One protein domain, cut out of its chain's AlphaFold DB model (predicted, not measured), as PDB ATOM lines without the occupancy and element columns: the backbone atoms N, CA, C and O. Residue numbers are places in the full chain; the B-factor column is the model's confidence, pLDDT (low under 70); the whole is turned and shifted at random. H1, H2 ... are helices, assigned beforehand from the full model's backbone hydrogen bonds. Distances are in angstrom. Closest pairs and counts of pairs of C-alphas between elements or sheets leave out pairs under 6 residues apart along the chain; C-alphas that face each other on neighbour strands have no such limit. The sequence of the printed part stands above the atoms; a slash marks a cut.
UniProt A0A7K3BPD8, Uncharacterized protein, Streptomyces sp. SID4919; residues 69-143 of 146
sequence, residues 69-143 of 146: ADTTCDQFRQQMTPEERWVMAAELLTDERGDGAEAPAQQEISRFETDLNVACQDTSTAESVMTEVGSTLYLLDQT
ATOM      1  N   ALA A  69      96.517  73.230  18.302       92.75
ATOM      2  CA  ALA A  69      96.092  71.931  17.771       92.75
ATOM      3  C   ALA A  69      96.589  71.625  16.343       92.75
ATOM      4  O   ALA A  69      96.699  70.459  15.976       92.75
ATOM      5  N   ASP A  70      96.927  72.654  15.558       96.56
ATOM      6  CA  ASP A  70      97.439  72.518  14.183       96.56
ATOM      7  C   ASP A  70      98.963  72.697  14.100       96.56
ATOM      8  O   ASP A  70      99.565  72.604  13.024       96.56
ATOM      9  N   THR A  71      99.603  73.020  15.224       97.69
ATOM     10  CA  THR A  71     101.043  73.257  15.284       97.69
ATOM     11  C   THR A  71     101.755  71.933  15.493       97.69
ATOM     12  O   THR A  71     101.428  71.195  16.416       97.69
ATOM     13  N   THR A  72     102.735  71.627  14.645       98.19
ATOM     14  CA  THR A  72     103.540  70.402  14.758       98.19
ATOM     15  C   THR A  72     104.806  70.633  15.579       98.19
ATOM     16  O   THR A  72     105.267  71.770  15.713       98.19
ATOM     17  N   CYS A  73     105.422  69.558  16.068       97.69
ATOM     18  CA  CYS A  73     106.730  69.608  16.724       97.69
ATOM     19  C   CYS A  73     107.812  70.307  15.884       97.69
ATOM     20  O   CYS A  73     108.631  71.048  16.433       97.69
ATOM     21  N   ASP A  74     107.831  70.103  14.562       97.44
ATOM     22  CA  ASP A  74     108.799  70.780  13.692       97.44
ATOM     23  C   ASP A  74     108.565  72.298  13.653       97.44
ATOM     24  O   ASP A  74     109.500  73.081  13.810       97.44
ATOM     25  N   GLN A  75     107.306  72.733  13.548       97.88
ATOM     26  CA  GLN A  75     106.946  74.156  13.592       97.88
ATOM     27  C   GLN A  75     107.295  74.778  14.944       97.88
ATOM     28  O   GLN A  75     107.949  75.822  14.988       97.88
ATOM     29  N   PHE A  76     106.927  74.100  16.034       97.19
ATOM     30  CA  PHE A  76     107.249  74.513  17.393       97.19
ATOM     31  C   PHE A  76     108.753  74.708  17.584       97.19
ATOM     32  O   PHE A  76     109.180  75.712  18.141       97.19
ATOM     33  N   ARG A  77     109.587  73.794  17.080       95.94
ATOM     34  CA  ARG A  77     111.042  73.879  17.271       95.94
ATOM     35  C   ARG A  77     111.750  74.838  16.326       95.94
ATOM     36  O   ARG A  77     112.721  75.462  16.746       95.94
ATOM     37  N   GLN A  78     111.332  74.891  15.066       95.56
ATOM     38  CA  GLN A  78     112.099  75.550  14.004       95.56
ATOM     39  C   GLN A  78     111.582  76.945  13.655       95.56
ATOM     40  O   GLN A  78     112.331  77.739  13.089       95.56
ATOM     41  N   GLN A  79     110.307  77.235  13.924       96.75
ATOM     42  CA  GLN A  79     109.645  78.443  13.416       96.75
ATOM     43  C   GLN A  79     109.209  79.395  14.525       96.75
ATOM     44  O   GLN A  79     109.227  80.605  14.303       96.75
ATOM     45  N   MET A  80     108.834  78.869  15.692       96.56
ATOM     46  CA  MET A  80     108.389  79.691  16.816       96.56
ATOM     47  C   MET A  80     109.570  80.357  17.526       96.56
ATOM     48  O   MET A  80     110.640  79.758  17.690       96.56
ATOM     49  N   THR A  81     109.374  81.592  17.988       95.31
ATOM     50  CA  THR A  81     110.347  82.246  18.873       95.31
ATOM     51  C   THR A  81     110.324  81.612  20.269       95.31
ATOM     52  O   THR A  81     109.355  80.941  20.635       95.31
ATOM     53  N   PRO A  82     111.366  81.816  21.098       94.25
ATOM     54  CA  PRO A  82     111.363  81.331  22.477       94.25
ATOM     55  C   PRO A  82     110.138  81.788  23.280       94.25
ATOM     56  O   PRO A  82     109.578  81.000  24.038       94.25
ATOM     57  N   GLU A  83     109.703  83.034  23.094       93.94
ATOM     58  CA  GLU A  83     108.520  83.593  23.747       93.94
ATOM     59  C   GLU A  83     107.242  82.879  23.295       93.94
ATOM     60  O   GLU A  83     106.460  82.451  24.138       93.94
ATOM     61  N   GLU A  84     107.059  82.675  21.990       95.88
ATOM     62  CA  GLU A  84     105.888  81.980  21.441       95.88
ATOM     63  C   GLU A  84     105.788  80.535  21.946       95.88
ATOM     64  O   GLU A  84     104.712  80.073  22.334       95.88
ATOM     65  N   ARG A  85     106.921  79.822  22.006       96.81
ATOM     66  CA  ARG A  85     106.978  78.457  22.556       96.81
ATOM     67  C   ARG A  85     106.600  78.423  24.027       96.81
ATOM     68  O   ARG A  85     105.880  77.525  24.456       96.81
ATOM     69  N   TRP A  86     107.074  79.401  24.791       96.69
ATOM     70  CA  TRP A  86     106.758  79.506  26.208       96.69
ATOM     71  C   TRP A  86     105.268  79.776  26.430       96.69
ATOM     72  O   TRP A  86     104.649  79.116  27.262       96.69
ATOM     73  N   VAL A  87     104.670  80.687  25.654       96.12
ATOM     74  CA  VAL A  87     103.226  80.959  25.726       96.12
ATOM     75  C   VAL A  87     102.418  79.725  25.328       96.12
ATOM     76  O   VAL A  87     101.472  79.376  26.024       96.12
ATOM     77  N   MET A  88     102.836  78.994  24.292       96.94
ATOM     78  CA  MET A  88     102.162  77.755  23.889       96.94
ATOM     79  C   MET A  88     102.226  76.687  24.985       96.94
ATOM     80  O   MET A  88     101.245  75.992  25.234       96.94
ATOM     81  N   ALA A  89     103.366  76.562  25.665       97.31
ATOM     82  CA  ALA A  89     103.499  75.670  26.811       97.31
ATOM     83  C   ALA A  89     102.567  76.083  27.962       97.31
ATOM     84  O   ALA A  89     101.989  75.214  28.613       97.31
ATOM     85  N   ALA A  90     102.393  77.389  28.197       95.50
ATOM     86  CA  ALA A  90     101.456  77.907  29.191       95.50
ATOM     87  C   ALA A  90     100.008  77.547  28.842       95.50
ATOM     88  O   ALA A  90      99.273  77.072  29.706       95.50
ATOM     89  N   GLU A  91      99.619  77.749  27.581       94.38
ATOM     90  CA  GLU A  91      98.288  77.422  27.061       94.38
ATOM     91  C   GLU A  91      97.995  75.926  27.198       94.38
ATOM     92  O   GLU A  91      96.997  75.564  27.811       94.38
ATOM     93  N   LEU A  92      98.896  75.064  26.712       96.12
ATOM     94  CA  LEU A  92      98.758  73.607  26.813       96.12
ATOM     95  C   LEU A  92      98.627  73.150  28.266       96.12
ATOM     96  O   LEU A  92      97.714  72.406  28.598       96.12
ATOM     97  N   LEU A  93      99.519  73.605  29.148       95.50
ATOM     98  CA  LEU A  93      99.489  73.186  30.548       95.50
ATOM     99  C   LEU A  93      98.228  73.680  31.270       95.50
ATOM    100  O   LEU A  93      97.702  72.985  32.134       95.50
ATOM    101  N   THR A  94      97.739  74.872  30.925       93.56
ATOM    102  CA  THR A  94      96.494  75.409  31.488       93.56
ATOM    103  C   THR A  94      95.285  74.604  31.010       93.56
ATOM    104  O   THR A  94      94.450  74.238  31.833       93.56
ATOM    105  N   ASP A  95      95.225  74.269  29.719       93.44
ATOM    106  CA  ASP A  95      94.158  73.448  29.130       93.44
ATOM    107  C   ASP A  95      94.109  72.044  29.759       93.44
ATOM    108  O   ASP A  95      93.055  71.591  30.202       93.44
ATOM    109  N   GLU A  96      95.268  71.399  29.934       95.12
ATOM    110  CA  GLU A  96      95.382  70.074  30.567       95.12
ATOM    111  C   GLU A  96      94.961  70.050  32.047       95.12
ATOM    112  O   GLU A  96      94.481  69.032  32.561       95.12
ATOM    113  N   ARG A  97      95.137  71.165  32.768       93.50
ATOM    114  CA  ARG A  97      94.654  71.305  34.154       93.50
ATOM    115  C   ARG A  97      93.142  71.531  34.221       93.50
ATOM    116  O   ARG A  97      92.522  71.143  35.213       93.50
ATOM    117  N   GLY A  98      92.563  72.095  33.165       90.50
ATOM    118  CA  GLY A  98      91.137  72.346  33.018       90.50
ATOM    119  C   GLY A  98      90.642  73.615  33.715       90.50
ATOM    120  O   GLY A  98      91.315  74.233  34.545       90.50
ATOM    121  N   ASP A  99      89.410  73.996  33.371       85.38
ATOM    122  CA  ASP A  99      88.774  75.214  33.866       85.38
ATOM    123  C   ASP A  99      88.665  75.244  35.398       85.38
ATOM    124  O   ASP A  99      88.175  74.310  36.039       85.38
ATOM    125  N   GLY A 100      89.068  76.369  35.993       82.56
ATOM    126  CA  GLY A 100      88.987  76.601  37.437       82.56
ATOM    127  C   GLY A 100      90.132  76.000  38.257       82.56
ATOM    128  O   GLY A 100      90.137  76.170  39.478       82.56
ATOM    129  N   ALA A 101      91.101  75.337  37.618       88.25
ATOM    130  CA  ALA A 101      92.345  74.936  38.266       88.25
ATOM    131  C   ALA A 101      93.233  76.147  38.608       88.25
ATOM    132  O   ALA A 101      93.102  77.232  38.035       88.25
ATOM    133  N   GLU A 102      94.166  75.956  39.547       89.12
ATOM    134  CA  GLU A 102      95.189  76.960  39.837       89.12
ATOM    135  C   GLU A 102      96.093  77.168  38.613       89.12
ATOM    136  O   GLU A 102      96.622  76.210  38.032       89.12
ATOM    137  N   ALA A 103      96.273  78.437  38.237       89.25
ATOM    138  CA  ALA A 103      97.118  78.817  37.116       89.25
ATOM    139  C   ALA A 103      98.560  78.321  37.338       89.25
ATOM    140  O   ALA A 103      99.105  78.504  38.430       89.25
ATOM    141  N   PRO A 104      99.204  77.716  36.325       91.38
ATOM    142  CA  PRO A 104     100.557  77.204  36.473       91.38
ATOM    143  C   PRO A 104     101.556  78.319  36.766       91.38
ATOM    144  O   PRO A 104     101.539  79.396  36.160       91.38
ATOM    145  N   ALA A 105     102.477  78.050  37.687       91.75
ATOM    146  CA  ALA A 105     103.560  78.964  37.989       91.75
ATOM    147  C   ALA A 105     104.491  79.092  36.774       91.75
ATOM    148  O   ALA A 105     104.767  78.123  36.065       91.75
ATOM    149  N   GLN A 106     105.080  80.273  36.566       92.06
ATOM    150  CA  GLN A 106     105.975  80.520  35.421       92.06
ATOM    151  C   GLN A 106     107.149  79.531  35.327       92.06
ATOM    152  O   GLN A 106     107.653  79.241  34.238       92.06
ATOM    153  N   GLN A 107     107.610  79.011  36.468       93.06
ATOM    154  CA  GLN A 107     108.670  78.010  36.502       93.06
ATOM    155  C   GLN A 107     108.186  76.637  36.012       93.06
ATOM    156  O   GLN A 107     108.941  75.962  35.313       93.06
ATOM    157  N   GLU A 108     106.944  76.251  36.319       95.00
ATOM    158  CA  GLU A 108     106.320  75.026  35.802       95.00
ATOM    159  C   GLU A 108     106.135  75.121  34.288       95.00
ATOM    160  O   GLU A 108     106.540  74.208  33.574       95.00
ATOM    161  N   ILE A 109     105.648  76.267  33.796       95.88
ATOM    162  CA  ILE A 109     105.521  76.548  32.357       95.88
ATOM    163  C   ILE A 109     106.882  76.436  31.664       95.88
ATOM    164  O   ILE A 109     107.018  75.748  30.658       95.88
ATOM    165  N   SER A 110     107.918  77.071  32.224       95.94
ATOM    166  CA  SER A 110     109.271  77.030  31.647       95.94
ATOM    167  C   SER A 110     109.827  75.607  31.580       95.94
ATOM    168  O   SER A 110     110.517  75.250  30.629       95.94
ATOM    169  N   ARG A 111     109.544  74.790  32.599       96.94
ATOM    170  CA  ARG A 111     109.942  73.383  32.614       96.94
ATOM    171  C   ARG A 111     109.170  72.590  31.560       96.94
ATOM    172  O   ARG A 111     109.778  71.822  30.828       96.94
ATOM    173  N   PHE A 112     107.860  72.797  31.468       97.69
ATOM    174  CA  PHE A 112     107.011  72.144  30.476       97.69
ATOM    175  C   PHE A 112     107.425  72.503  29.041       97.69
ATOM    176  O   PHE A 112     107.531  71.614  28.206       97.69
ATOM    177  N   GLU A 113     107.774  73.765  28.761       97.69
ATOM    178  CA  GLU A 113     108.342  74.188  27.467       97.69
ATOM    179  C   GLU A 113     109.634  73.438  27.132       97.69
ATOM    180  O   GLU A 113     109.818  72.984  26.001       97.69
ATOM    181  N   THR A 114     110.513  73.262  28.121       97.12
ATOM    182  CA  THR A 114     111.760  72.513  27.938       97.12
ATOM    183  C   THR A 114     111.477  71.046  27.618       97.12
ATOM    184  O   THR A 114     112.071  70.508  26.682       97.12
ATOM    185  N   ASP A 115     110.549  70.417  28.337       97.38
ATOM    186  CA  ASP A 115     110.201  69.007  28.144       97.38
ATOM    187  C   ASP A 115     109.458  68.779  26.813       97.38
ATOM    188  O   ASP A 115     109.761  67.818  26.105       97.38
ATOM    189  N   LEU A 116     108.604  69.716  26.383       97.38
ATOM    190  CA  LEU A 116     108.028  69.759  25.030       97.38
ATOM    191  C   LEU A 116     109.119  69.846  23.961       97.38
ATOM    192  O   LEU A 116     109.126  69.082  22.994       97.38
ATOM    193  N   ASN A 117     110.086  70.748  24.141       96.44
ATOM    194  CA  ASN A 117     111.191  70.901  23.205       96.44
ATOM    195  C   ASN A 117     112.060  69.637  23.138       96.44
ATOM    196  O   ASN A 117     112.554  69.329  22.057       96.44
ATOM    197  N   VAL A 118     112.228  68.903  24.248       96.06
ATOM    198  CA  VAL A 118     112.889  67.585  24.291       96.06
ATOM    199  C   VAL A 118     112.074  66.523  23.562       96.06
ATOM    200  O   VAL A 118     112.637  65.826  22.719       96.06
ATOM    201  N   ALA A 119     110.770  66.424  23.827       94.88
ATOM    202  CA  ALA A 119     109.888  65.462  23.167       94.88
ATOM    203  C   ALA A 119     109.896  65.638  21.642       94.88
ATOM    204  O   ALA A 119     109.998  64.662  20.905       94.88
ATOM    205  N   CYS A 120     109.918  66.885  21.174       96.62
ATOM    206  CA  CYS A 120     109.973  67.216  19.755       96.62
ATOM    207  C   CYS A 120     111.369  67.056  19.111       96.62
ATOM    208  O   CYS A 120     111.537  67.385  17.931       96.62
ATOM    209  N   GLN A 121     112.409  66.620  19.840       94.31
ATOM    210  CA  GLN A 121     113.743  66.426  19.245       94.31
ATOM    211  C   GLN A 121     113.800  65.250  18.276       94.31
ATOM    212  O   GLN A 121     114.579  65.305  17.320       94.31
ATOM    213  N   ASP A 122     112.986  64.218  18.503       90.50
ATOM    214  CA  ASP A 122     112.957  63.049  17.634       90.50
ATOM    215  C   ASP A 122     112.279  63.383  16.300       90.50
ATOM    216  O   ASP A 122     111.130  63.826  16.245       90.50
ATOM    217  N   THR A 123     112.979  63.113  15.200       84.12
ATOM    218  CA  THR A 123     112.441  63.253  13.843       84.12
ATOM    219  C   THR A 123     111.177  62.428  13.602       84.12
ATOM    220  O   THR A 123     110.364  62.821  12.770       84.12
ATOM    221  N   SER A 124     110.962  61.324  14.328       90.88
ATOM    222  CA  SER A 124     109.724  60.542  14.212       90.88
ATOM    223  C   SER A 124     108.499  61.283  14.748       90.88
ATOM    224  O   SER A 124     107.381  60.941  14.381       90.88
ATOM    225  N   THR A 125     108.705  62.286  15.604       90.88
ATOM    226  CA  THR A 125     107.650  63.131  16.187       90.88
ATOM    227  C   THR A 125     107.472  64.452  15.447       90.88
ATOM    228  O   THR A 125     106.616  65.239  15.823       90.88
ATOM    229  N   ALA A 126     108.243  64.716  14.385       92.81
ATOM    230  CA  ALA A 126     108.248  66.011  13.696       92.81
ATOM    231  C   ALA A 126     106.849  66.467  13.232       92.81
ATOM    232  O   ALA A 126     106.523  67.652  13.328       92.81
ATOM    233  N   GLU A 127     106.020  65.515  12.793       96.44
ATOM    234  CA  GLU A 127     104.645  65.742  12.329       96.44
ATOM    235  C   GLU A 127     103.593  65.597  13.444       96.44
ATOM    236  O   GLU A 127     102.417  65.869  13.210       96.44
ATOM    237  N   SER A 128     103.985  65.177  14.654       96.75
ATOM    238  CA  SER A 128     103.081  65.114  15.807       96.75
ATOM    239  C   SER A 128     102.633  66.521  16.187       96.75
ATOM    240  O   SER A 128     103.440  67.455  16.235       96.75
ATOM    241  N   VAL A 129     101.339  66.674  16.453       97.50
ATOM    242  CA  VAL A 129     100.755  67.957  16.850       97.50
ATOM    243  C   VAL A 129     101.015  68.243  18.326       97.50
ATOM    244  O   VAL A 129     101.014  67.339  19.163       97.50
ATOM    245  N   MET A 130     101.218  69.516  18.656       97.62
ATOM    246  CA  MET A 130     101.642  69.957  19.985       97.62
ATOM    247  C   MET A 130     100.639  69.614  21.085       97.62
ATOM    248  O   MET A 130     101.063  69.318  22.198       97.62
ATOM    249  N   THR A 131      99.337  69.579  20.781       97.38
ATOM    250  CA  THR A 131      98.316  69.120  21.735       97.38
ATOM    251  C   THR A 131      98.557  67.672  22.160       97.38
ATOM    252  O   THR A 131      98.645  67.409  23.348       97.38
ATOM    253  N   GLU A 132      98.765  66.739  21.224       96.81
ATOM    254  CA  GLU A 132      98.998  65.322  21.558       96.81
ATOM    255  C   GLU A 132     100.290  65.127  22.363       96.81
ATOM    256  O   GLU A 132     100.330  64.360  23.331       96.81
ATOM    257  N   VAL A 133     101.347  65.847  21.984       96.81
ATOM    258  CA  VAL A 133     102.635  65.801  22.684       96.81
ATOM    259  C   VAL A 133     102.500  66.373  24.097       96.81
ATOM    260  O   VAL A 133     102.966  65.752  25.052       96.81
ATOM    261  N   GLY A 134     101.815  67.510  24.244       96.69
ATOM    262  CA  GLY A 134     101.526  68.143  25.531       96.69
ATOM    263  C   GLY A 134     100.704  67.252  26.452       96.69
ATOM    264  O   GLY A 134     101.142  66.993  27.576       96.69
ATOM    265  N   SER A 135      99.592  66.697  25.964       96.44
ATOM    266  CA  SER A 135      98.770  65.752  26.727       96.44
ATOM    267  C   SER A 135      99.581  64.537  27.166       96.44
ATOM    268  O   SER A 135      99.519  64.114  28.319       96.44
ATOM    269  N   THR A 136     100.401  63.981  26.268       95.69
ATOM    270  CA  THR A 136     101.249  62.828  26.589       95.69
ATOM    271  C   THR A 136     102.238  63.162  27.705       95.69
ATOM    272  O   THR A 136     102.354  62.397  28.663       95.69
ATOM    273  N   LEU A 137     102.919  64.309  27.636       95.75
ATOM    274  CA  LEU A 137     103.844  64.741  28.688       95.75
ATOM    275  C   LEU A 137     103.139  64.973  30.026       95.75
ATOM    276  O   LEU A 137     103.613  64.479  31.049       95.75
ATOM    277  N   TYR A 138     101.995  65.660  30.024       95.94
ATOM    278  CA  TYR A 138     101.201  65.908  31.230       95.94
ATOM    279  C   TYR A 138     100.726  64.607  31.897       95.94
ATOM    280  O   TYR A 138     100.748  64.470  33.122       95.94
ATOM    281  N   LEU A 139     100.335  63.609  31.100       95.50
ATOM    282  CA  LEU A 139      99.927  62.299  31.609       95.50
ATOM    283  C   LEU A 139     101.103  61.497  32.177       95.50
ATOM    284  O   LEU A 139     100.933  60.799  33.182       95.50
ATOM    285  N   LEU A 140     102.280  61.577  31.553       95.69
ATOM    286  CA  LEU A 140     103.470  60.838  31.975       95.69
ATOM    287  C   LEU A 140     104.113  61.422  33.237       95.69
ATOM    288  O   LEU A 140     104.550  60.654  34.097       95.69
ATOM    289  N   ASP A 141     104.144  62.746  33.381       93.12
ATOM    290  CA  ASP A 141     104.733  63.415  34.540       93.12
ATOM    291  C   ASP A 141     103.661  64.019  35.458       93.12
ATOM    292  O   ASP A 141     103.132  65.109  35.248       93.12
ATOM    293  N   GLN A 142     103.390  63.307  36.555       90.50
ATOM    294  CA  GLN A 142     102.407  63.714  37.562       90.50
ATOM    295  C   GLN A 142     102.766  65.020  38.289       90.50
ATOM    296  O   GLN A 142     101.901  65.575  38.957       90.50
ATOM    297  N   THR A 143     104.003  65.517  38.181       92.06
ATOM    298  CA  THR A 143     104.413  66.778  38.820       92.06
ATOM    299  C   THR A 143     103.791  68.015  38.177       92.06
ATOM    300  O   THR A 143     103.872  69.089  38.760       92.06
TER     301      THR A 143
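Overview. This is residues 69 to 143 of the 146 residues of an uncharacterized protein of Streptomyces sp. SID4919 (UniProt A0A7K3BPD8). Two helices, H2 and H3, cross near their middles as an X, and a third, H4, packs on both of them, on the second half of H2 and the last residues of H3. The short helix H1 sits near the first part of H2 and the last part of H3, and the links around Gly 100 and Thr 123 make the two far ends of the domain. The printed part has 75 residues, with four named helices in the order H1, H2, H3, H4 and no named strand; the class is all helix. It is compact, with a radius of gyration of the C-alphas of 11.5 A, and its C-alphas span 34 by 24 by 20 A.

Along the chain. H1 is residues 73 to 78, beginning at C-alpha 73 at (106.730, 69.608, 16.724). After a tight link of 3 residues comes H2, residues 82 to 97, the longest helix, 22.7 A from first to last C-alpha. H3 is residues 106 to 119, 19.8 A long, with C-alpha 106 at (105.975, 80.520, 35.421). H4 is residues 130 to 140, 15.2 A long, and ends at C-alpha 140 at (103.470, 60.838, 31.975).

Arrangement. H3 is the hub, touching the three other helices. H3 and H2 touch and are about perpendicular, at 80 degrees; their closest C-alphas, those of Ala 89 and Glu 113, are 5.1 A apart. H3 touches H4 with residues 115 to 119 alone, about perpendicular at 75 degrees, the closest C-alphas being those of Leu 116 and Gly 134 at 6.7 A. Gly 134 is also in the closest pair of H2 and H4, its C-alpha 6.3 A from that of Leu 92. H2 touches H4 with residues 89 to 96 alone, at a steep tilt of 57 degrees, the same way. H1 and H3 only just touch, with 3 pairs of C-alphas within 8 A, about perpendicular at 79 degrees; the closest C-alphas are those of Arg 77 and Asn 117, 6.6 A apart. H1 is close to but not clearly touching H2, with the C-alphas of Phe 76 and Arg 85 closest at 6.5 A, and the two run opposite ways at a shallow tilt of 22 degrees. H1 is also close to but not clearly touching H4, with the C-alphas of Cys 73 and Met 130 closest at 6.1 A. In H1, H2, H3 and H4 every O i to N i+4 pair is within hydrogen-bond range.

Size, cuts and confidence. The two C-alphas farthest apart are those of Gly 100 and Thr 123, at 35.8 A. The printed part, residues 69 to 143, has no cut. The links from H2 to H3, with 8 residues, and from H3 to H4, with 10, are short; no link is long. The mean pLDDT of the printed part is 94.7, and no printed residue is under 70.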